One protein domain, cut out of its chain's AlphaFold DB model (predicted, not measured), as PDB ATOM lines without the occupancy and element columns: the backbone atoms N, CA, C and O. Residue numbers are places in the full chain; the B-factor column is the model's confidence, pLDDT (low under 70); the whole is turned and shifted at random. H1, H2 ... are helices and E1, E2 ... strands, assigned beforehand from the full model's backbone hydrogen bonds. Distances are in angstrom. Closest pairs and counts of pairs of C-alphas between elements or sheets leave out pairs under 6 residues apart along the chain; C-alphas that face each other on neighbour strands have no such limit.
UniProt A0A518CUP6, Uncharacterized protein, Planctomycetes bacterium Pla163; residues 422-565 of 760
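Overview. This is residues 422 to 565 of the 760 residues of an uncharacterized protein of Planctomycetes bacterium Pla163 (UniProt A0A518CUP6). Two four-stranded sheets stand partly face to face as a loose sandwich: the sheet E4, E1, E8, E6 curls like part of a barrel over one face of the sheet E3, E2, E5, E7. Helices H1 and H3 lie beyond the second sheet, on its side away from the first, and the small H2 lies off the sheets in the same helical stretch. The printed part has 144 residues with eight named strands and three named helices, in the order E1, E2, H1, H2, H3, E3, E4, E5, E6, E7, E8, and its class is mixed, helices and strands. The sheet E4, E1, E8, E6 is mixed, and the sheet E3, E2, E5, E7 is antiparallel throughout. The whole is compact, with a radius of gyration of the C-alphas of 15.6 A and spans of 44, 35 and 23 A.

Arrangement. In the first sheet the inner strands E1, residues 422 to 431, and E8, residues 553 to 564, are parallel at 19 degrees, with N 428 and O 558 at 2.7 A, within hydrogen-bond range. On the other side of E1 from E8 is the edge strand E4, residues 510 to 515, antiparallel to E1, with N 423 and O 512 at 2.8 A. The other edge strand, E6, residues 537 to 543, is antiparallel to E8, with N 543 and O 559 at 2.8 A. This sheet is strongly twisted, and the way across it turns by 124 degrees. In the second sheet, also strongly twisted, E2, residues 448 to 454, and E5, residues 519 to 528, are antiparallel at 161 degrees, with N 452 and O 523 at 2.8 A. E3, residues 499 to 505, is an edge strand antiparallel to E2, with N 453 and O 500 at 2.8 A. E7, residues 547 to 549, is the other edge strand, antiparallel to E5, with N 520 and O 548 at 2.8 A. The pairing is staggered: E5 pairs with E7 over residues 519 to 521 and with E2 over residues 521 to 528. The closest C-alphas of E3 and E4 are those of Ser 504 and Val 510, 7.4 A apart, and those of E5 and E6 are Thr 527 and Pro 540, 6.9 A apart. H1, residues 457 to 464, and H3, residues 483 to 492, are on one face of the second sheet, two layers, one of strands and one of helices. H1 has a height over the sheet of 8.8 A and runs slantwise to the strands, at 56 degrees to E5 on the local plane; its closest C-alpha pair with E5 is Ile 460 and Gly 521, 5.3 A. H1 and H3 touch, the C-alphas of Phe 459 and Ala 488 being closest at 6.1 A, at a shallow tilt of 31 degrees, opposite ways. H2, residues 468 to 473, touches no helix and is only just not on the second sheet, with 4 pairs of C-alphas within 10 A. In H1 and H3 every O i to N i+4 pair is within hydrogen-bond range; in H2 0 of 2 are, beside 2 of 3 O i to N i+3 pairs.

Along the chain. E1 begins at C-alpha 422, (139.132, 131.000, 61.808), and is 28.8 A long. E8 is the longest strand at 34.9 A and ends at C-alpha 564, (155.894, 126.150, 91.562). E5 measures 28.3 A, E2 20.2 A, E3 19.5 A, E6 16.1 A, E4 13.6 A and E7 7.3 A. H3 is 14.3 A long from C-alpha 483, (125.358, 114.474, 81.050), H1 is 10.2 A and H2 9.3 A.

Size, cuts and confidence. The C-alphas of Pro 495 and Ala 565 are the two farthest apart, at 45.8 A. The printed part has no cut. E1 to E2 is the long link, 16 residues, 432 to 447. The mean pLDDT of the printed part is 76.8; residues 436 to 441 and 467 to 499 are under 70, and H2 and H3 each have a mean of 56.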
ATOM      1  N   THR A 422     137.854 131.595  61.435       87.00
ATOM      2  CA  THR A 422     139.132 131.000  61.808       87.00
ATOM      3  C   THR A 422     139.440 131.397  63.245       87.00
ATOM      4  O   THR A 422     139.545 132.587  63.532       87.00
ATOM      5  N   ILE A 423     139.599 130.427  64.136       89.62
ATOM      6  CA  ILE A 423     139.948 130.641  65.541       89.62
ATOM      7  C   ILE A 423     141.350 130.089  65.777       89.62
ATOM      8  O   ILE A 423     141.608 128.910  65.560       89.62
ATOM      9  N   VAL A 424     142.261 130.946  66.225       91.94
ATOM     10  CA  VAL A 424     143.617 130.570  66.632       91.94
ATOM     11  C   VAL A 424     143.650 130.490  68.151       91.94
ATOM     12  O   VAL A 424     143.566 131.520  68.813       91.94
ATOM     13  N   LEU A 425     143.776 129.295  68.713       92.88
ATOM     14  CA  LEU A 425     144.029 129.102  70.137       92.88
ATOM     15  C   LEU A 425     145.524 129.318  70.390       92.88
ATOM     16  O   LEU A 425     146.354 128.621  69.815       92.88
ATOM     17  N   GLU A 426     145.878 130.297  71.217       93.44
ATOM     18  CA  GLU A 426     147.260 130.663  71.539       93.44
ATOM     19  C   GLU A 426     147.562 130.333  73.010       93.44
ATOM     20  O   GLU A 426     147.251 131.137  73.898       93.44
ATOM     21  N   PRO A 427     148.166 129.165  73.294       91.69
ATOM     22  CA  PRO A 427     148.620 128.814  74.633       91.69
ATOM     23  C   PRO A 427     149.655 129.809  75.155       91.69
ATOM     24  O   PRO A 427     150.581 130.178  74.443       91.69
ATOM     25  N   VAL A 428     149.588 130.213  76.415       89.81
ATOM     26  CA  VAL A 428     150.581 131.062  77.076       89.81
ATOM     27  C   VAL A 428     150.822 130.524  78.471       89.81
ATOM     28  O   VAL A 428     149.885 130.319  79.224       89.81
ATOM     29  N   VAL A 429     152.086 130.320  78.827       89.50
ATOM     30  CA  VAL A 429     152.450 129.778  80.138       89.50
ATOM     31  C   VAL A 429     152.675 130.922  81.118       89.50
ATOM     32  O   VAL A 429     153.403 131.873  80.814       89.50
ATOM     33  N   VAL A 430     152.047 130.818  82.283       89.00
ATOM     34  CA  VAL A 430     152.164 131.749  83.405       89.00
ATOM     35  C   VAL A 430     152.731 130.972  84.585       89.00
ATOM     36  O   VAL A 430     152.070 130.081  85.102       89.00
ATOM     37  N   VAL A 431     153.955 131.287  85.006       87.25
ATOM     38  CA  VAL A 431     154.611 130.624  86.142       87.25
ATOM     39  C   VAL A 431     154.619 131.581  87.322       87.25
ATOM     40  O   VAL A 431     155.178 132.674  87.218       87.25
ATOM     41  N   ASP A 432     153.987 131.191  88.428       84.12
ATOM     42  CA  ASP A 432     153.875 132.004  89.650       84.12
ATOM     43  C   ASP A 432     153.370 133.442  89.379       84.12
ATOM     44  O   ASP A 432     153.846 134.425  89.951       84.12
ATOM     45  N   GLY A 433     152.408 133.575  88.459       83.38
ATOM     46  CA  GLY A 433     151.803 134.856  88.067       83.38
ATOM     47  C   GLY A 433     152.615 135.693  87.069       83.38
ATOM     48  O   GLY A 433     152.151 136.757  86.652       83.38
ATOM     49  N   GLU A 434     153.792 135.233  86.643       83.38
ATOM     50  CA  GLU A 434     154.598 135.887  85.612       83.38
ATOM     51  C   GLU A 434     154.483 135.143  84.274       83.38
ATOM     52  O   GLU A 434     154.706 133.937  84.181       83.38
ATOM     53  N   ILE A 435     154.143 135.872  83.204       80.62
ATOM     54  CA  ILE A 435     154.148 135.326  81.841       80.62
ATOM     55  C   ILE A 435     155.607 135.133  81.421       80.62
ATOM     56  O   ILE A 435     156.287 136.107  81.092       80.62
ATOM     57  N   ASP A 436     156.094 133.895  81.425       66.06
ATOM     58  CA  ASP A 436     157.485 133.613  81.080       66.06
ATOM     59  C   ASP A 436     157.666 132.204  80.498       66.06
ATOM     60  O   ASP A 436     157.834 131.219  81.212       66.06
ATOM     61  N   ARG A 437     157.697 132.115  79.162       60.69
ATOM     62  CA  ARG A 437     158.084 130.884  78.452       60.69
ATOM     63  C   ARG A 437     159.588 130.594  78.541       60.69
ATOM     64  O   ARG A 437     159.998 129.454  78.360       60.69
ATOM     65  N   THR A 438     160.421 131.607  78.793       62.47
ATOM     66  CA  THR A 438     161.890 131.478  78.767       62.47
ATOM     67  C   THR A 438     162.453 130.853  80.036       62.47
ATOM     68  O   THR A 438     163.488 130.195  79.978       62.47
ATOM     69  N   ARG A 439     161.746 130.977  81.166       58.31
ATOM     70  CA  ARG A 439     162.090 130.306  82.432       58.31
ATOM     71  C   ARG A 439     162.093 128.785  82.357       58.31
ATOM     72  O   ARG A 439     162.717 128.156  83.204       58.31
ATOM     73  N   LEU A 440     161.404 128.219  81.372       67.38
ATOM     74  CA  LEU A 440     161.243 126.778  81.241       67.38
ATOM     75  C   LEU A 440     162.164 126.164  80.183       67.38
ATOM     76  O   LEU A 440     162.214 124.953  80.130       67.38
ATOM     77  N   ASP A 441     162.910 126.945  79.389       65.94
ATOM     78  CA  ASP A 441     163.994 126.494  78.479       65.94
ATOM     79  C   ASP A 441     163.736 125.162  77.722       65.94
ATOM     80  O   ASP A 441     164.587 124.276  77.685       65.94
ATOM     81  N   GLY A 442     162.534 124.984  77.154       71.88
ATOM     82  CA  GLY A 442     162.140 123.752  76.440       71.88
ATOM     83  C   GLY A 442     161.711 122.577  77.334       71.88
ATOM     84  O   GLY A 442     161.382 121.507  76.844       71.88
ATOM     85  N   ALA A 443     161.648 122.744  78.654       76.00
ATOM     86  CA  ALA A 443     161.180 121.715  79.586       76.00
ATOM     87  C   ALA A 443     159.708 121.322  79.354       76.00
ATOM     88  O   ALA A 443     159.301 120.227  79.720       76.00
ATOM     89  N   LEU A 444     158.915 122.193  78.727       80.06
ATOM     90  CA  LEU A 444     157.540 121.895  78.321       80.06
ATOM     91  C   LEU A 444     157.439 121.262  76.926       80.06
ATOM     92  O   LEU A 444     156.327 121.089  76.427       80.06
ATOM     93  N   ASP A 445     158.559 120.919  76.288       81.06
ATOM     94  CA  ASP A 445     158.543 120.174  75.032       81.06
ATOM     95  C   ASP A 445     157.896 118.802  75.287       81.06
ATOM     96  O   ASP A 445     158.355 118.020  76.122       81.06
ATOM     97  N   GLY A 446     156.791 118.529  74.591       79.81
ATOM     98  CA  GLY A 446     155.952 117.350  74.818       79.81
ATOM     99  C   GLY A 446     154.801 117.554  75.808       79.81
ATOM    100  O   GLY A 446     154.104 116.589  76.101       79.81
ATOM    101  N   ALA A 447     154.575 118.772  76.316       85.44
ATOM    102  CA  ALA A 447     153.339 119.081  77.028       85.44
ATOM    103  C   ALA A 447     152.148 119.028  76.065       85.44
ATOM    104  O   ALA A 447     152.209 119.624  74.991       85.44
ATOM    105  N   GLN A 448     151.065 118.370  76.459       87.56
ATOM    106  CA  GLN A 448     149.866 118.227  75.638       87.56
ATOM    107  C   GLN A 448     148.669 118.892  76.299       87.56
ATOM    108  O   GLN A 448     148.581 118.972  77.527       87.56
ATOM    109  N   PHE A 449     147.730 119.366  75.482       87.12
ATOM    110  CA  PHE A 449     146.426 119.785  75.976       87.12
ATOM    111  C   PHE A 449     145.304 119.383  75.030       87.12
ATOM    112  O   PHE A 449     145.487 119.319  73.813       87.12
ATOM    113  N   ARG A 450     144.129 119.134  75.608       85.69
ATOM    114  CA  ARG A 450     142.913 118.770  74.871       85.69
ATOM    115  C   ARG A 450     141.905 119.901  74.892       85.69
ATOM    116  O   ARG A 450     141.707 120.530  75.932       85.69
ATOM    117  N   TYR A 451     141.244 120.127  73.762       86.25
ATOM    118  CA  TYR A 451     140.226 121.161  73.624       86.25
ATOM    119  C   TYR A 451     138.992 120.658  72.873       86.25
ATOM    120  O   TYR A 451     139.076 119.778  72.017       86.25
ATOM    121  N   VAL A 452     137.850 121.272  73.175       84.00
ATOM    122  CA  VAL A 452     136.584 121.141  72.452       84.00
ATOM    123  C   VAL A 452     136.066 122.545  72.169       84.00
ATOM    124  O   VAL A 452     135.839 123.328  73.090       84.00
ATOM    125  N   LEU A 453     135.876 122.873  70.897       85.69
ATOM    126  CA  LEU A 453     135.278 124.120  70.438       85.69
ATOM    127  C   LEU A 453     133.992 123.799  69.679       85.69
ATOM    128  O   LEU A 453     134.018 123.002  68.749       85.69
ATOM    129  N   CYS A 454     132.879 124.424  70.045       83.81
ATOM    130  CA  CYS A 454     131.572 124.109  69.479       83.81
ATOM    131  C   CYS A 454     130.733 125.371  69.251       83.81
ATOM    132  O   CYS A 454     130.669 126.246  70.114       83.81
ATOM    133  N   SER A 455     130.069 125.467  68.099       83.81
ATOM    134  CA  SER A 455     129.138 126.561  67.779       83.81
ATOM    135  C   SER A 455     127.672 126.248  68.117       83.81
ATOM    136  O   SER A 455     126.785 127.043  67.803       83.81
ATOM    137  N   ASP A 456     127.391 125.075  68.693       80.19
ATOM    138  CA  ASP A 456     126.029 124.608  68.956       80.19
ATOM    139  C   ASP A 456     125.376 125.365  70.134       80.19
ATOM    140  O   ASP A 456     125.963 125.445  71.222       80.19
ATOM    141  N   PRO A 457     124.147 125.893  69.976       73.50
ATOM    142  CA  PRO A 457     123.447 126.600  71.045       73.50
ATOM    143  C   PRO A 457     123.190 125.764  72.305       73.50
ATOM    144  O   PRO A 457     123.204 126.322  73.403       73.50
ATOM    145  N   ALA A 458     122.947 124.455  72.190       71.62
ATOM    146  CA  ALA A 458     122.714 123.576  73.334       71.62
ATOM    147  C   ALA A 458     124.011 123.316  74.110       71.62
ATOM    148  O   ALA A 458     123.997 123.337  75.345       71.62
ATOM    149  N   PHE A 459     125.137 123.155  73.408       71.12
ATOM    150  CA  PHE A 459     126.455 123.098  74.047       71.12
ATOM    151  C   PHE A 459     126.778 124.409  74.774       71.12
ATOM    152  O   PHE A 459     127.122 124.391  75.955       71.12
ATOM    153  N   ILE A 460     126.573 125.551  74.109       76.56
ATOM    154  CA  ILE A 460     126.749 126.887  74.698       76.56
ATOM    155  C   ILE A 460     125.871 127.052  75.944       76.56
ATOM    156  O   ILE A 460     126.369 127.438  76.995       76.56
ATOM    157  N   THR A 461     124.588 126.697  75.861       74.88
ATOM    158  CA  THR A 461     123.655 126.781  76.997       74.88
ATOM    159  C   THR A 461     124.093 125.878  78.153       74.88
ATOM    160  O   THR A 461     123.963 126.251  79.316       74.88
ATOM    161  N   SER A 462     124.627 124.691  77.851       73.38
ATOM    162  CA  SER A 462     125.131 123.760  78.868       73.38
ATOM    163  C   SER A 462     126.363 124.317  79.579       73.38
ATOM    164  O   SER A 462     126.452 124.210  80.799       73.38
ATOM    165  N   LEU A 463     127.273 124.960  78.839       71.69
ATOM    166  CA  LEU A 463     128.406 125.689  79.414       71.69
ATOM    167  C   LEU A 463     127.948 126.881  80.266       71.69
ATOM    168  O   LEU A 463     128.461 127.075  81.363       71.69
ATOM    169  N   GLU A 464     126.962 127.651  79.802       75.62
ATOM    170  CA  GLU A 464     126.383 128.777  80.554       75.62
ATOM    171  C   GLU A 464     125.713 128.339  81.862       75.62
ATOM    172  O   GLU A 464     125.688 129.099  82.831       75.62
ATOM    173  N   ALA A 465     125.153 127.128  81.890       73.38
ATOM    174  CA  ALA A 465     124.478 126.561  83.051       73.38
ATOM    175  C   ALA A 465     125.427 125.860  84.039       73.38
ATOM    176  O   ALA A 465     124.979 125.453  85.114       73.38
ATOM    177  N   MET A 466     126.705 125.684  83.687       70.00
ATOM    178  CA  MET A 466     127.660 124.936  84.498       70.00
ATOM    179  C   MET A 466     128.212 125.793  85.646       70.00
ATOM    180  O   MET A 466     128.624 126.936  85.449       70.00
ATOM    181  N   ASP A 467     128.225 125.236  86.859       66.00
ATOM    182  CA  ASP A 467     128.895 125.859  88.003       66.00
ATOM    183  C   ASP A 467     130.422 125.797  87.791       66.00
ATOM    184  O   ASP A 467     130.935 124.725  87.456       66.00
ATOM    185  N   PRO A 468     131.173 126.894  88.000       59.25
ATOM    186  CA  PRO A 468     132.635 126.880  87.955       59.25
ATOM    187  C   PRO A 468     133.304 125.793  88.815       59.25
ATOM    188  O   PRO A 468     134.392 125.351  88.464       59.25
ATOM    189  N   GLN A 469     132.678 125.336  89.909       55.66
ATOM    190  CA  GLN A 469     133.201 124.223  90.723       55.66
ATOM    191  C   GLN A 469     133.061 122.854  90.036       55.66
ATOM    192  O   GLN A 469     133.898 121.976  90.226       55.66
ATOM    193  N   VAL A 470     132.045 122.678  89.186       57.50
ATOM    194  CA  VAL A 470     131.846 121.445  88.399       57.50
ATOM    195  C   VAL A 470     132.872 121.350  87.266       57.50
ATOM    196  O   VAL A 470     133.249 120.254  86.860       57.50
ATOM    197  N   PHE A 471     133.368 122.494  86.787       57.94
ATOM    198  CA  PHE A 471     134.428 122.566  85.781       57.94
ATOM    199  C   PHE A 471     135.730 121.896  86.252       57.94
ATOM    200  O   PHE A 471     136.335 121.166  85.475       57.94
ATOM    201  N   SER A 472     136.122 122.088  87.518       53.41
ATOM    202  CA  SER A 472     137.306 121.438  88.103       53.41
ATOM    203  C   SER A 472     137.104 119.944  88.379       53.41
ATOM    204  O   SER A 472     138.037 119.165  88.248       53.41
ATOM    205  N   GLU A 473     135.884 119.510  88.707       52.19
ATOM    206  CA  GLU A 473     135.583 118.089  88.971       52.19
ATOM    207  C   GLU A 473     135.486 117.247  87.680       52.19
ATOM    208  O   GLU A 473     135.670 116.026  87.696       52.19
ATOM    209  N   LEU A 474     135.218 117.885  86.535       55.81
ATOM    210  CA  LEU A 474     135.216 117.233  85.220       55.81
ATOM    211  C   LEU A 474     136.618 116.800  84.760       55.81
ATOM    212  O   LEU A 474     136.702 115.902  83.920       55.81
ATOM    213  N   GLU A 475     137.689 117.387  85.306       53.47
ATOM    214  CA  GLU A 475     139.078 116.987  85.027       53.47
ATOM    215  C   GLU A 475     139.455 115.662  85.723       53.47
ATOM    216  O   GLU A 475     140.297 114.922  85.215       53.47
ATOM    217  N   GLU A 476     138.801 115.318  86.842       46.50
ATOM    218  CA  GLU A 476     139.163 114.163  87.683       46.50
ATOM    219  C   GLU A 476     138.315 112.894  87.445       46.50
ATOM    220  O   GLU A 476     138.691 111.814  87.904       46.50
ATOM    221  N   SER A 477     137.179 112.972  86.734       44.19
ATOM    222  CA  SER A 477     136.227 111.847  86.619       44.19
ATOM    223  C   SER A 477     136.238 111.108  85.270       44.19
ATOM    224  O   SER A 477     136.441 111.680  84.199       44.19
ATOM    225  N   ASP A 478     135.971 109.797  85.331       45.84
ATOM    226  CA  ASP A 478     135.871 108.902  84.176       45.84
ATOM    227  C   ASP A 478     134.868 109.425  83.123       45.84
ATOM    228  O   ASP A 478     133.661 109.565  83.361       45.84
ATOM    229  N   ARG A 479     135.403 109.658  81.920       48.41
ATOM    230  CA  ARG A 479     134.881 110.423  80.766       48.41
ATOM    231  C   ARG A 479     133.489 110.046  80.220       48.41
ATOM    232  O   ARG A 479     133.024 110.667  79.270       48.41
ATOM    233  N   LEU A 480     132.814 109.025  80.751       41.69
ATOM    234  CA  LEU A 480     131.711 108.339  80.054       41.69
ATOM    235  C   LEU A 480     130.316 108.498  80.678       41.69
ATOM    236  O   LEU A 480     129.342 108.052  80.075       41.69
ATOM    237  N   SER A 481     130.179 109.129  81.851       43.84
ATOM    238  CA  SER A 481     128.875 109.222  82.541       43.84
ATOM    239  C   SER A 481     128.323 110.635  82.734       43.84
ATOM    240  O   SER A 481     127.164 110.781  83.128       43.84
ATOM    241  N   SER A 482     129.096 111.682  82.426       54.09
ATOM    242  CA  SER A 482     128.618 113.053  82.602       54.09
ATOM    243  C   SER A 482     127.552 113.409  81.547       54.09
ATOM    244  O   SER A 482     127.808 113.270  80.345       54.09
ATOM    245  N   PRO A 483     126.379 113.936  81.957       55.06
ATOM    246  CA  PRO A 483     125.358 114.474  81.050       55.06
ATOM    247  C   PRO A 483     125.903 115.542  80.088       55.06
ATOM    248  O   PRO A 483     125.347 115.758  79.010       55.06
ATOM    249  N   PHE A 484     127.007 116.194  80.464       58.16
ATOM    250  CA  PHE A 484     127.703 117.161  79.629       58.16
ATOM    251  C   PHE A 484     128.351 116.509  78.404       58.16
ATOM    252  O   PHE A 484     128.131 116.972  77.290       58.16
ATOM    253  N   TYR A 485     129.070 115.393  78.575       56.81
ATOM    254  CA  TYR A 485     129.661 114.659  77.451       56.81
ATOM    255  C   TYR A 485     128.595 114.022  76.556       56.81
ATOM    256  O   TYR A 485     128.784 113.963  75.348       56.81
ATOM    257  N   GLN A 486     127.441 113.621  77.104       57.56
ATOM    258  CA  GLN A 486     126.298 113.197  76.284       57.56
ATOM    259  C   GLN A 486     125.720 114.353  75.457       57.56
ATOM    260  O   GLN A 486     125.391 114.166  74.290       57.56
ATOM    261  N   SER A 487     125.636 115.556  76.031       57.16
ATOM    262  CA  SER A 487     125.164 116.753  75.318       57.16
ATOM    263  C   SER A 487     126.171 117.227  74.267       57.16
ATOM    264  O   SER A 487     125.775 117.609  73.171       57.16
ATOM    265  N   ALA A 488     127.471 117.137  74.564       53.72
ATOM    266  CA  ALA A 488     128.536 117.359  73.594       53.72
ATOM    267  C   ALA A 488     128.463 116.320  72.464       53.72
ATOM    268  O   ALA A 488     128.424 116.721  71.309       53.72
ATOM    269  N   SER A 489     128.329 115.022  72.783       53.88
ATOM    270  CA  SER A 489     128.110 113.919  71.822       53.88
ATOM    271  C   SER A 489     126.938 114.196  70.880       53.88
ATOM    272  O   SER A 489     127.087 114.055  69.675       53.88
ATOM    273  N   LEU A 490     125.797 114.649  71.408       55.22
ATOM    274  CA  LEU A 490     124.632 115.020  70.596       55.22
ATOM    275  C   LEU A 490     124.893 116.252  69.712       55.22
ATOM    276  O   LEU A 490     124.325 116.355  68.628       55.22
ATOM    277  N   ALA A 491     125.751 117.178  70.151       55.34
ATOM    278  CA  ALA A 491     126.170 118.322  69.346       55.34
ATOM    279  C   ALA A 491     127.152 117.935  68.225       55.34
ATOM    280  O   ALA A 491     127.156 118.609  67.196       55.34
ATOM    281  N   PHE A 492     127.945 116.863  68.389       53.72
ATOM    282  CA  PHE A 492     128.794 116.309  67.320       53.72
ATOM    283  C   PHE A 492     127.968 115.722  66.165       53.72
ATOM    284  O   PHE A 492     128.417 115.769  65.023       53.72
ATOM    285  N   ASP A 493     126.751 115.244  66.442       51.69
ATOM    286  CA  ASP A 493     125.845 114.683  65.430       51.69
ATOM    287  C   ASP A 493     124.994 115.755  64.715       51.69
ATOM    288  O   ASP A 493     124.251 115.446  63.781       51.69
ATOM    289  N   SER A 494     125.068 117.025  65.137       55.34
ATOM    290  CA  SER A 494     124.268 118.099  64.543       55.34
ATOM    291  C   SER A 494     124.863 118.558  63.205       55.34
ATOM    292  O   SER A 494     125.972 119.095  63.159       55.34
ATOM    293  N   PRO A 495     124.112 118.481  62.091       51.50
ATOM    294  CA  PRO A 495     124.577 118.939  60.791       51.50
ATOM    295  C   PRO A 495     124.598 120.466  60.677       51.50
ATOM    296  O   PRO A 495     124.829 120.974  59.587       51.50
ATOM    297  N   THR A 496     124.391 121.247  61.738       56.03
ATOM    298  CA  THR A 496     124.472 122.725  61.687       56.03
ATOM    299  C   THR A 496     125.540 123.310  62.607       56.03
ATOM    300  O   THR A 496     125.933 124.467  62.428       56.03
ATOM    301  N   SER A 497     126.059 122.512  63.540       61.03
ATOM    302  CA  SER A 497     127.151 122.901  64.420       61.03
ATOM    303  C   SER A 497     128.501 122.698  63.725       61.03
ATOM    304  O   SER A 497     128.687 121.827  62.871       61.03
ATOM    305  N   SER A 498     129.459 123.548  64.074       65.56
ATOM    306  CA  SER A 498     130.873 123.243  63.918       65.56
ATOM    307  C   SER A 498     131.385 122.780  65.262       65.56
ATOM    308  O   SER A 498     131.330 123.544  66.228       65.56
ATOM    309  N   VAL A 499     131.877 121.546  65.314       69.62
ATOM    310  CA  VAL A 499     132.571 121.014  66.483       69.62
ATOM    311  C   VAL A 499     133.993 120.663  66.081       69.62
ATOM    312  O   VAL A 499     134.212 119.920  65.128       69.62
ATOM    313  N   ALA A 500     134.959 121.219  66.801       70.94
ATOM    314  CA  ALA A 500     136.365 120.887  66.681       70.94
ATOM    315  C   ALA A 500     136.848 120.346  68.026       70.94
ATOM    316  O   ALA A 500     136.937 121.087  69.005       70.94
ATOM    317  N   GLU A 501     137.164 119.057  68.063       77.19
ATOM    318  CA  GLU A 501     137.890 118.426  69.161       77.19
ATOM    319  C   GLU A 501     139.300 118.097  68.682       77.19
ATOM    320  O   GLU A 501     139.484 117.635  67.554       77.19
ATOM    321  N   GLY A 502     140.290 118.339  69.533       73.38
ATOM    322  CA  GLY A 502     141.668 118.000  69.225       73.38
ATOM    323  C   GLY A 502     142.535 117.864  70.463       73.38
ATOM    324  O   GLY A 502     142.186 118.289  71.568       73.38
ATOM    325  N   GLU A 503     143.688 117.257  70.234       81.06
ATOM    326  CA  GLU A 503     144.788 117.153  71.177       81.06
ATOM    327  C   GLU A 503     146.010 117.788  70.520       81.06
ATOM    328  O   GLU A 503     146.304 117.523  69.354       81.06
ATOM    329  N   SER A 504     146.670 118.687  71.240       81.25
ATOM    330  CA  SER A 504     147.855 119.382  70.750       81.25
ATOM    331  C   SER A 504     149.113 118.697  71.264       81.25
ATOM    332  O   SER A 504     149.302 118.604  72.475       81.25
ATOM    333  N   ASP A 505     150.003 118.306  70.350       76.31
ATOM    334  CA  ASP A 505     151.358 117.827  70.646       76.31
ATOM    335  C   ASP A 505     152.304 119.007  70.917       76.31
ATOM    336  O   ASP A 505     153.220 119.305  70.147       76.31
ATOM    337  N   GLY A 506     152.055 119.730  72.006       83.62
ATOM    338  CA  GLY A 506     152.814 120.916  72.386       83.62
ATOM    339  C   GLY A 506     151.934 122.095  72.785       83.62
ATOM    340  O   GLY A 506     150.705 122.062  72.714       83.62
ATOM    341  N   LEU A 507     152.595 123.195  73.148       85.75
ATOM    342  CA  LEU A 507     151.969 124.493  73.434       85.75
ATOM    343  C   LEU A 507     152.095 125.472  72.253       85.75
ATOM    344  O   LEU A 507     152.178 126.694  72.438       85.75
ATOM    345  N   GLU A 508     152.161 124.938  71.034       85.44
ATOM    346  CA  GLU A 508     152.121 125.736  69.810       85.44
ATOM    347  C   GLU A 508     150.696 126.250  69.538       85.44
ATOM    348  O   GLU A 508     149.721 125.643  69.986       85.44
ATOM    349  N   PRO A 509     150.534 127.390  68.838       89.38
ATOM    350  CA  PRO A 509     149.208 127.878  68.482       89.38
ATOM    351  C   PRO A 509     148.448 126.886  67.594       89.38
ATOM    352  O   PRO A 509     148.955 126.462  66.554       89.38
ATOM    353  N   VAL A 510     147.201 126.589  67.954       87.31
ATOM    354  CA  VAL A 510     146.307 125.713  67.183       87.31
ATOM    355  C   VAL A 510     145.386 126.575  66.331       87.31
ATOM    356  O   VAL A 510     144.713 127.461  66.849       87.31
ATOM    357  N   THR A 511     145.338 126.337  65.019       85.75
ATOM    358  CA  THR A 511     144.486 127.103  64.094       85.75
ATOM    359  C   THR A 511     143.314 126.258  63.614       85.75
ATOM    360  O   THR A 511     143.504 125.272  62.912       85.75
ATOM    361  N   LEU A 512     142.101 126.687  63.944       83.44
ATOM    362  CA  LEU A 512     140.839 126.056  63.571       83.44
ATOM    363  C   LEU A 512     140.181 126.903  62.483       83.44
ATOM    364  O   LEU A 512     139.973 128.092  62.698       83.44
ATOM    365  N   SER A 513     139.885 126.339  61.313       80.69
ATOM    366  CA  SER A 513     139.359 127.084  60.153       80.69
ATOM    367  C   SER A 513     138.023 126.520  59.680       80.69
ATOM    368  O   SER A 513     137.687 125.388  59.999       80.69
ATOM    369  N   GLY A 514     137.265 127.307  58.908       72.06
ATOM    370  CA  GLY A 514     136.002 126.850  58.313       72.06
ATOM    371  C   GLY A 514     134.853 126.692  59.312       72.06
ATOM    372  O   GLY A 514     133.860 126.040  59.003       72.06
ATOM    373  N   LEU A 515     134.966 127.297  60.500       78.12
ATOM    374  CA  LEU A 515     133.961 127.175  61.548       78.12
ATOM    375  C   LEU A 515     132.715 127.997  61.197       78.12
ATOM    376  O   LEU A 515     132.789 129.198  60.923       78.12
ATOM    377  N   THR A 516     131.560 127.346  61.214       75.06
ATOM    378  CA  THR A 516     130.243 127.962  61.043       75.06
ATOM    379  C   THR A 516     129.748 128.560  62.361       75.06
ATOM    380  O   THR A 516     130.033 128.055  63.442       75.06
ATOM    381  N   GLY A 517     128.991 129.656  62.274       79.25
ATOM    382  CA  GLY A 517     128.448 130.363  63.436       79.25
ATOM    383  C   GLY A 517     129.215 131.636  63.803       79.25
ATOM    384  O   GLY A 517     130.291 131.926  63.284       79.25
ATOM    385  N   THR A 518     128.604 132.433  64.679       86.44
ATOM    386  CA  THR A 518     129.181 133.689  65.190       86.44
ATOM    387  C   THR A 518     129.487 133.637  66.678       86.44
ATOM    388  O   THR A 518     130.081 134.580  67.178       86.44
ATOM    389  N   ARG A 519     129.055 132.580  67.376       90.75
ATOM    390  CA  ARG A 519     129.252 132.363  68.809       90.75
ATOM    391  C   ARG A 519     129.755 130.949  69.030       90.75
ATOM    392  O   ARG A 519     129.234 130.016  68.421       90.75
ATOM    393  N   PHE A 520     130.741 130.816  69.901       88.38
ATOM    394  CA  PHE A 520     131.436 129.573  70.168       88.38
ATOM    395  C   PHE A 520     131.560 129.349  71.669       88.38
ATOM    396  O   PHE A 520     131.779 130.290  72.436       88.38
ATOM    397  N   GLY A 521     131.423 128.091  72.070       90.12
ATOM    398  CA  GLY A 521     131.849 127.593  73.364       90.12
ATOM    399  C   GLY A 521     133.169 126.851  73.231       90.12
ATOM    400  O   GLY A 521     133.303 125.992  72.364       90.12
ATOM    401  N   LEU A 522     134.130 127.188  74.081       89.62
ATOM    402  CA  LEU A 522     135.433 126.549  74.193       89.62
ATOM    403  C   LEU A 522     135.546 125.878  75.557       89.62
ATOM    404  O   LEU A 522     135.201 126.464  76.581       89.62
ATOM    405  N   LEU A 523     136.088 124.672  75.547       86.69
ATOM    406  CA  LEU A 523     136.439 123.900  76.720       86.69
ATOM    407  C   LEU A 523     137.854 123.353  76.543       86.69
ATOM    408  O   LEU A 523     138.166 122.769  75.510       86.69
ATOM    409  N   VAL A 524     138.699 123.533  77.550       85.25
ATOM    410  CA  VAL A 524     140.033 122.930  77.654       85.25
ATOM    411  C   VAL A 524     139.974 121.932  78.803       85.25
ATOM    412  O   VAL A 524     139.551 122.306  79.891       85.25
ATOM    413  N   LEU A 525     140.295 120.668  78.525       74.75
ATOM    414  CA  LEU A 525     139.911 119.528  79.371       74.75
ATOM    415  C   LEU A 525     141.055 118.906  80.168       74.75
ATOM    416  O   LEU A 525     140.807 118.243  81.166       74.75
ATOM    417  N   GLN A 526     142.283 118.989  79.666       72.88
ATOM    418  CA  GLN A 526     143.401 118.277  80.269       72.88
ATOM    419  C   GLN A 526     144.712 118.930  79.859       72.88
ATOM    420  O   GLN A 526     144.856 119.332  78.702       72.88
ATOM    421  N   THR A 527     145.661 118.979  80.794       81.81
ATOM    422  CA  THR A 527     147.074 119.242  80.510       81.81
ATOM    423  C   THR A 527     147.883 118.025  80.908       81.81
ATOM    424  O   THR A 527     147.864 117.632  82.073       81.81
ATOM    425  N   GLU A 528     148.642 117.463  79.980       85.75
ATOM    426  CA  GLU A 528     149.680 116.494  80.313       85.75
ATOM    427  C   GLU A 528     151.026 117.208  80.259       85.75
ATOM    428  O   GLU A 528     151.480 117.639  79.203       85.75
ATOM    429  N   LEU A 529     151.649 117.398  81.422       87.75
ATOM    430  CA  LEU A 529     153.016 117.904  81.498       87.75
ATOM    431  C   LEU A 529     154.004 116.736  81.360       87.75
ATOM    432  O   LEU A 529     153.722 115.646  81.868       87.75
ATOM    433  N   PRO A 530     155.198 116.951  80.772       89.31
ATOM    434  CA  PRO A 530     156.242 115.932  80.745       89.31
ATOM    435  C   PRO A 530     156.528 115.388  82.149       89.31
ATOM    436  O   PRO A 530     156.553 116.147  83.121       89.31
ATOM    437  N   THR A 531     156.785 114.082  82.274       86.69
ATOM    438  CA  THR A 531     156.959 113.398  83.575       86.69
ATOM    439  C   THR A 531     158.068 114.009  84.438       86.69
ATOM    440  O   THR A 531     157.990 113.983  85.662       86.69
ATOM    441  N   GLU A 532     159.081 114.597  83.802       85.31
ATOM    442  CA  GLU A 532     160.196 115.294  84.455       85.31
ATOM    443  C   GLU A 532     159.758 116.626  85.102       85.31
ATOM    444  O   GLU A 532     160.365 117.093  86.065       85.31
ATOM    445  N   VAL A 533     158.711 117.248  84.549       85.75
ATOM    446  CA  VAL A 533     158.268 118.616  84.848       85.75
ATOM    447  C   VAL A 533     157.009 118.646  85.696       85.75
ATOM    448  O   VAL A 533     156.907 119.490  86.582       85.75
ATOM    449  N   ALA A 534     156.082 117.711  85.489       86.38
ATOM    450  CA  ALA A 534     154.858 117.605  86.282       86.38
ATOM    451  C   ALA A 534     155.110 117.644  87.811       86.38
ATOM    452  O   ALA A 534     154.354 118.309  88.514       86.38
ATOM    453  N   PRO A 535     156.177 117.024  88.365       83.50
ATOM    454  CA  PRO A 535     156.470 117.093  89.798       83.50
ATOM    455  C   PRO A 535     156.925 118.464  90.314       83.50
ATOM    456  O   PRO A 535     156.979 118.651  91.530       83.50
ATOM    457  N   LEU A 536     157.297 119.391  89.424       84.62
ATOM    458  CA  LEU A 536     157.789 120.728  89.770       84.62
ATOM    459  C   LEU A 536     156.662 121.740  89.985       84.62
ATOM    460  O   LEU A 536     156.930 122.831  90.483       84.62
ATOM    461  N   PHE A 537     155.427 121.396  89.621       87.00
ATOM    462  CA  PHE A 537     154.279 122.289  89.701       87.00
ATOM    463  C   PHE A 537     153.124 121.652  90.478       87.00
ATOM    464  O   PHE A 537     153.001 120.426  90.561       87.00
ATOM    465  N   LEU A 538     152.310 122.510  91.085       82.44
ATOM    466  CA  LEU A 538     150.992 122.169  91.605       82.44
ATOM    467  C   LEU A 538     149.966 122.372  90.502       82.44
ATOM    468  O   LEU A 538     150.043 123.393  89.816       82.44
ATOM    469  N   ASP A 539     149.074 121.391  90.367       78.88
ATOM    470  CA  ASP A 539     147.807 121.399  89.628       78.88
ATOM    471  C   ASP A 539     147.757 122.439  88.498       78.88
ATOM    472  O   ASP A 539     147.376 123.587  88.721       78.88
ATOM    473  N   PRO A 540     148.206 122.081  87.283       85.81
ATOM    474  CA  PRO A 540     148.211 122.993  86.145       85.81
ATOM    475  C   PRO A 540     146.786 123.452  85.807       85.81
ATOM    476  O   PRO A 540     145.955 122.624  85.449       85.81
ATOM    477  N   VAL A 541     146.513 124.760  85.860       87.31
ATOM    478  CA  VAL A 541     145.162 125.305  85.616       87.31
ATOM    479  C   VAL A 541     145.125 126.141  84.344       87.31
ATOM    480  O   VAL A 541     145.939 127.047  84.161       87.31
ATOM    481  N   TRP A 542     144.125 125.919  83.489       89.06
ATOM    482  CA  TRP A 542     143.852 126.800  82.354       89.06
ATOM    483  C   TRP A 542     142.929 127.959  82.729       89.06
ATOM    484  O   TRP A 542     141.874 127.777  83.326       89.06
ATOM    485  N   THR A 543     143.287 129.166  82.301       89.62
ATOM    486  CA  THR A 543     142.425 130.351  82.337       89.62
ATOM    487  C   THR A 543     142.167 130.841  80.914       89.62
ATOM    488  O   THR A 543     143.101 131.133  80.165       89.62
ATOM    489  N   TYR A 544     140.896 130.930  80.529       91.31
ATOM    490  CA  TYR A 544     140.451 131.373  79.205       91.31
ATOM    491  C   TYR A 544     138.999 131.866  79.256       91.31
ATOM    492  O   TYR A 544     138.310 131.704  80.261       91.31
ATOM    493  N   GLU A 545     138.535 132.497  78.174       90.31
ATOM    494  CA  GLU A 545     137.127 132.870  78.006       90.31
ATOM    495  C   GLU A 545     136.366 131.690  77.367       90.31
ATOM    496  O   GLU A 545     136.611 131.393  76.194       90.31
ATOM    497  N   PRO A 546     135.473 130.993  78.101       87.44
ATOM    498  CA  PRO A 546     134.833 129.767  77.617       87.44
ATOM    499  C   PRO A 546     133.716 130.024  76.602       87.44
ATOM    500  O   PRO A 546     133.292 129.102  75.918       87.44
ATOM    501  N   LEU A 547     133.211 131.253  76.492       91.19
ATOM    502  CA  LEU A 547     132.136 131.620  75.573       91.19
ATOM    503  C   LEU A 547     132.476 132.925  74.890       91.19
ATOM    504  O   LEU A 547     132.753 133.912  75.567       91.19
ATOM    505  N   PHE A 548     132.400 132.954  73.568       92.31
ATOM    506  CA  PHE A 548     132.732 134.163  72.840       92.31
ATOM    507  C   PHE A 548     132.090 134.265  71.465       92.31
ATOM    508  O   PHE A 548     131.736 133.263  70.850       92.31
ATOM    509  N   ASP A 549     131.991 135.498  70.969       92.75
ATOM    510  CA  ASP A 549     131.580 135.782  69.600       92.75
ATOM    511  C   ASP A 549     132.813 135.983  68.707       92.75
ATOM    512  O   ASP A 549     133.735 136.695  69.102       92.75
ATOM    513  N   ALA A 550     132.814 135.387  67.511       90.44
ATOM    514  CA  ALA A 550     133.905 135.497  66.545       90.44
ATOM    515  C   ALA A 550     133.409 135.509  65.092       90.44
ATOM    516  O   ALA A 550     132.512 134.750  64.718       90.44
ATOM    517  N   VAL A 551     134.010 136.366  64.258       87.56
ATOM    518  CA  VAL A 551     133.750 136.458  62.808       87.56
ATOM    519  C   VAL A 551     135.058 136.742  62.071       87.56
ATOM    520  O   VAL A 551     135.778 137.680  62.409       87.56
ATOM    521  N   GLY A 552     135.345 135.985  61.012       89.00
ATOM    522  CA  GLY A 552     136.611 136.115  60.283       89.00
ATOM    523  C   GLY A 552     137.743 135.426  61.039       89.00
ATOM    524  O   GLY A 552     137.550 134.311  61.499       89.00
ATOM    525  N   THR A 553     138.920 136.041  61.155       91.31
ATOM    526  CA  THR A 553     140.053 135.449  61.890       91.31
ATOM    527  C   THR A 553     140.187 136.068  63.274       91.31
ATOM    528  O   THR A 553     140.337 137.284  63.393       91.31
ATOM    529  N   GLU A 554     140.194 135.230  64.305       93.56
ATOM    530  CA  GLU A 554     140.284 135.642  65.700       93.56
ATOM    531  C   GLU A 554     141.304 134.801  66.469       93.56
ATOM    532  O   GLU A 554     141.412 133.597  66.258       93.56
ATOM    533  N   THR A 555     142.052 135.431  67.374       94.50
ATOM    534  CA  THR A 555     143.031 134.753  68.235       94.50
ATOM    535  C   THR A 555     142.546 134.759  69.678       94.50
ATOM    536  O   THR A 555     142.219 135.810  70.230       94.50
ATOM    537  N   ARG A 556     142.516 133.577  70.292       94.62
ATOM    538  CA  ARG A 556     142.073 133.318  71.657       94.62
ATOM    539  C   ARG A 556     143.230 132.832  72.500       94.62
ATOM    540  O   ARG A 556     143.763 131.752  72.292       94.62
ATOM    541  N   ARG A 557     143.606 133.656  73.470       93.94
ATOM    542  CA  ARG A 557     144.686 133.347  74.393       93.94
ATOM    543  C   ARG A 557     144.206 132.364  75.458       93.94
ATOM    544  O   ARG A 557     143.204 132.633  76.118       93.94
ATOM    545  N   LEU A 558     144.942 131.271  75.633       92.81
ATOM    546  CA  LEU A 558     144.730 130.277  76.686       92.81
ATOM    547  C   LEU A 558     145.894 130.387  77.664       92.81
ATOM    548  O   LEU A 558     147.036 130.214  77.257       92.81
ATOM    549  N   GLU A 559     145.653 130.714  78.928       92.81
ATOM    550  CA  GLU A 559     146.730 130.849  79.912       92.81
ATOM    551  C   GLU A 559     146.850 129.578  80.756       92.81
ATOM    552  O   GLU A 559     145.943 129.274  81.520       92.81
ATOM    553  N   LEU A 560     147.962 128.853  80.635       91.62
ATOM    554  CA  LEU A 560     148.310 127.739  81.516       91.62
ATOM    555  C   LEU A 560     149.058 128.288  82.731       91.62
ATOM    556  O   LEU A 560     150.220 128.689  82.619       91.62
ATOM    557  N   HIS A 561     148.389 128.318  83.876       89.50
ATOM    558  CA  HIS A 561     148.944 128.750  85.151       89.50
ATOM    559  C   HIS A 561     149.620 127.570  85.843       89.50
ATOM    560  O   HIS A 561     148.991 126.562  86.153       89.50
ATOM    561  N   LEU A 562     150.920 127.717  86.071       89.00
ATOM    562  CA  LEU A 562     151.772 126.764  86.762       89.00
ATOM    563  C   LEU A 562     152.248 127.399  88.067       89.00
ATOM    564  O   LEU A 562     152.927 128.429  88.054       89.00
ATOM    565  N   THR A 563     151.906 126.780  89.192       87.50
ATOM    566  CA  THR A 563     152.376 127.226  90.509       87.50
ATOM    567  C   THR A 563     153.533 126.344  90.939       87.50
ATOM    568  O   THR A 563     153.380 125.125  91.012       87.50
ATOM    569  N   THR A 564     154.699 126.925  91.211       87.31
ATOM    570  CA  THR A 564     155.894 126.150  91.562       87.31
ATOM    571  C   THR A 564     155.670 125.367  92.856       87.31
ATOM    572  O   THR A 564     155.325 125.924  93.902       87.31
ATOM    573  N   ALA A 565     155.923 124.062  92.791       88.31
ATOM    574  CA  ALA A 565     155.854 123.152  93.918       88.31
ATOM    575  C   ALA A 565     157.230 122.964  94.565       88.31
ATOM    576  O   ALA A 565     158.241 122.699  93.916       88.31
TER     577      ALA A 565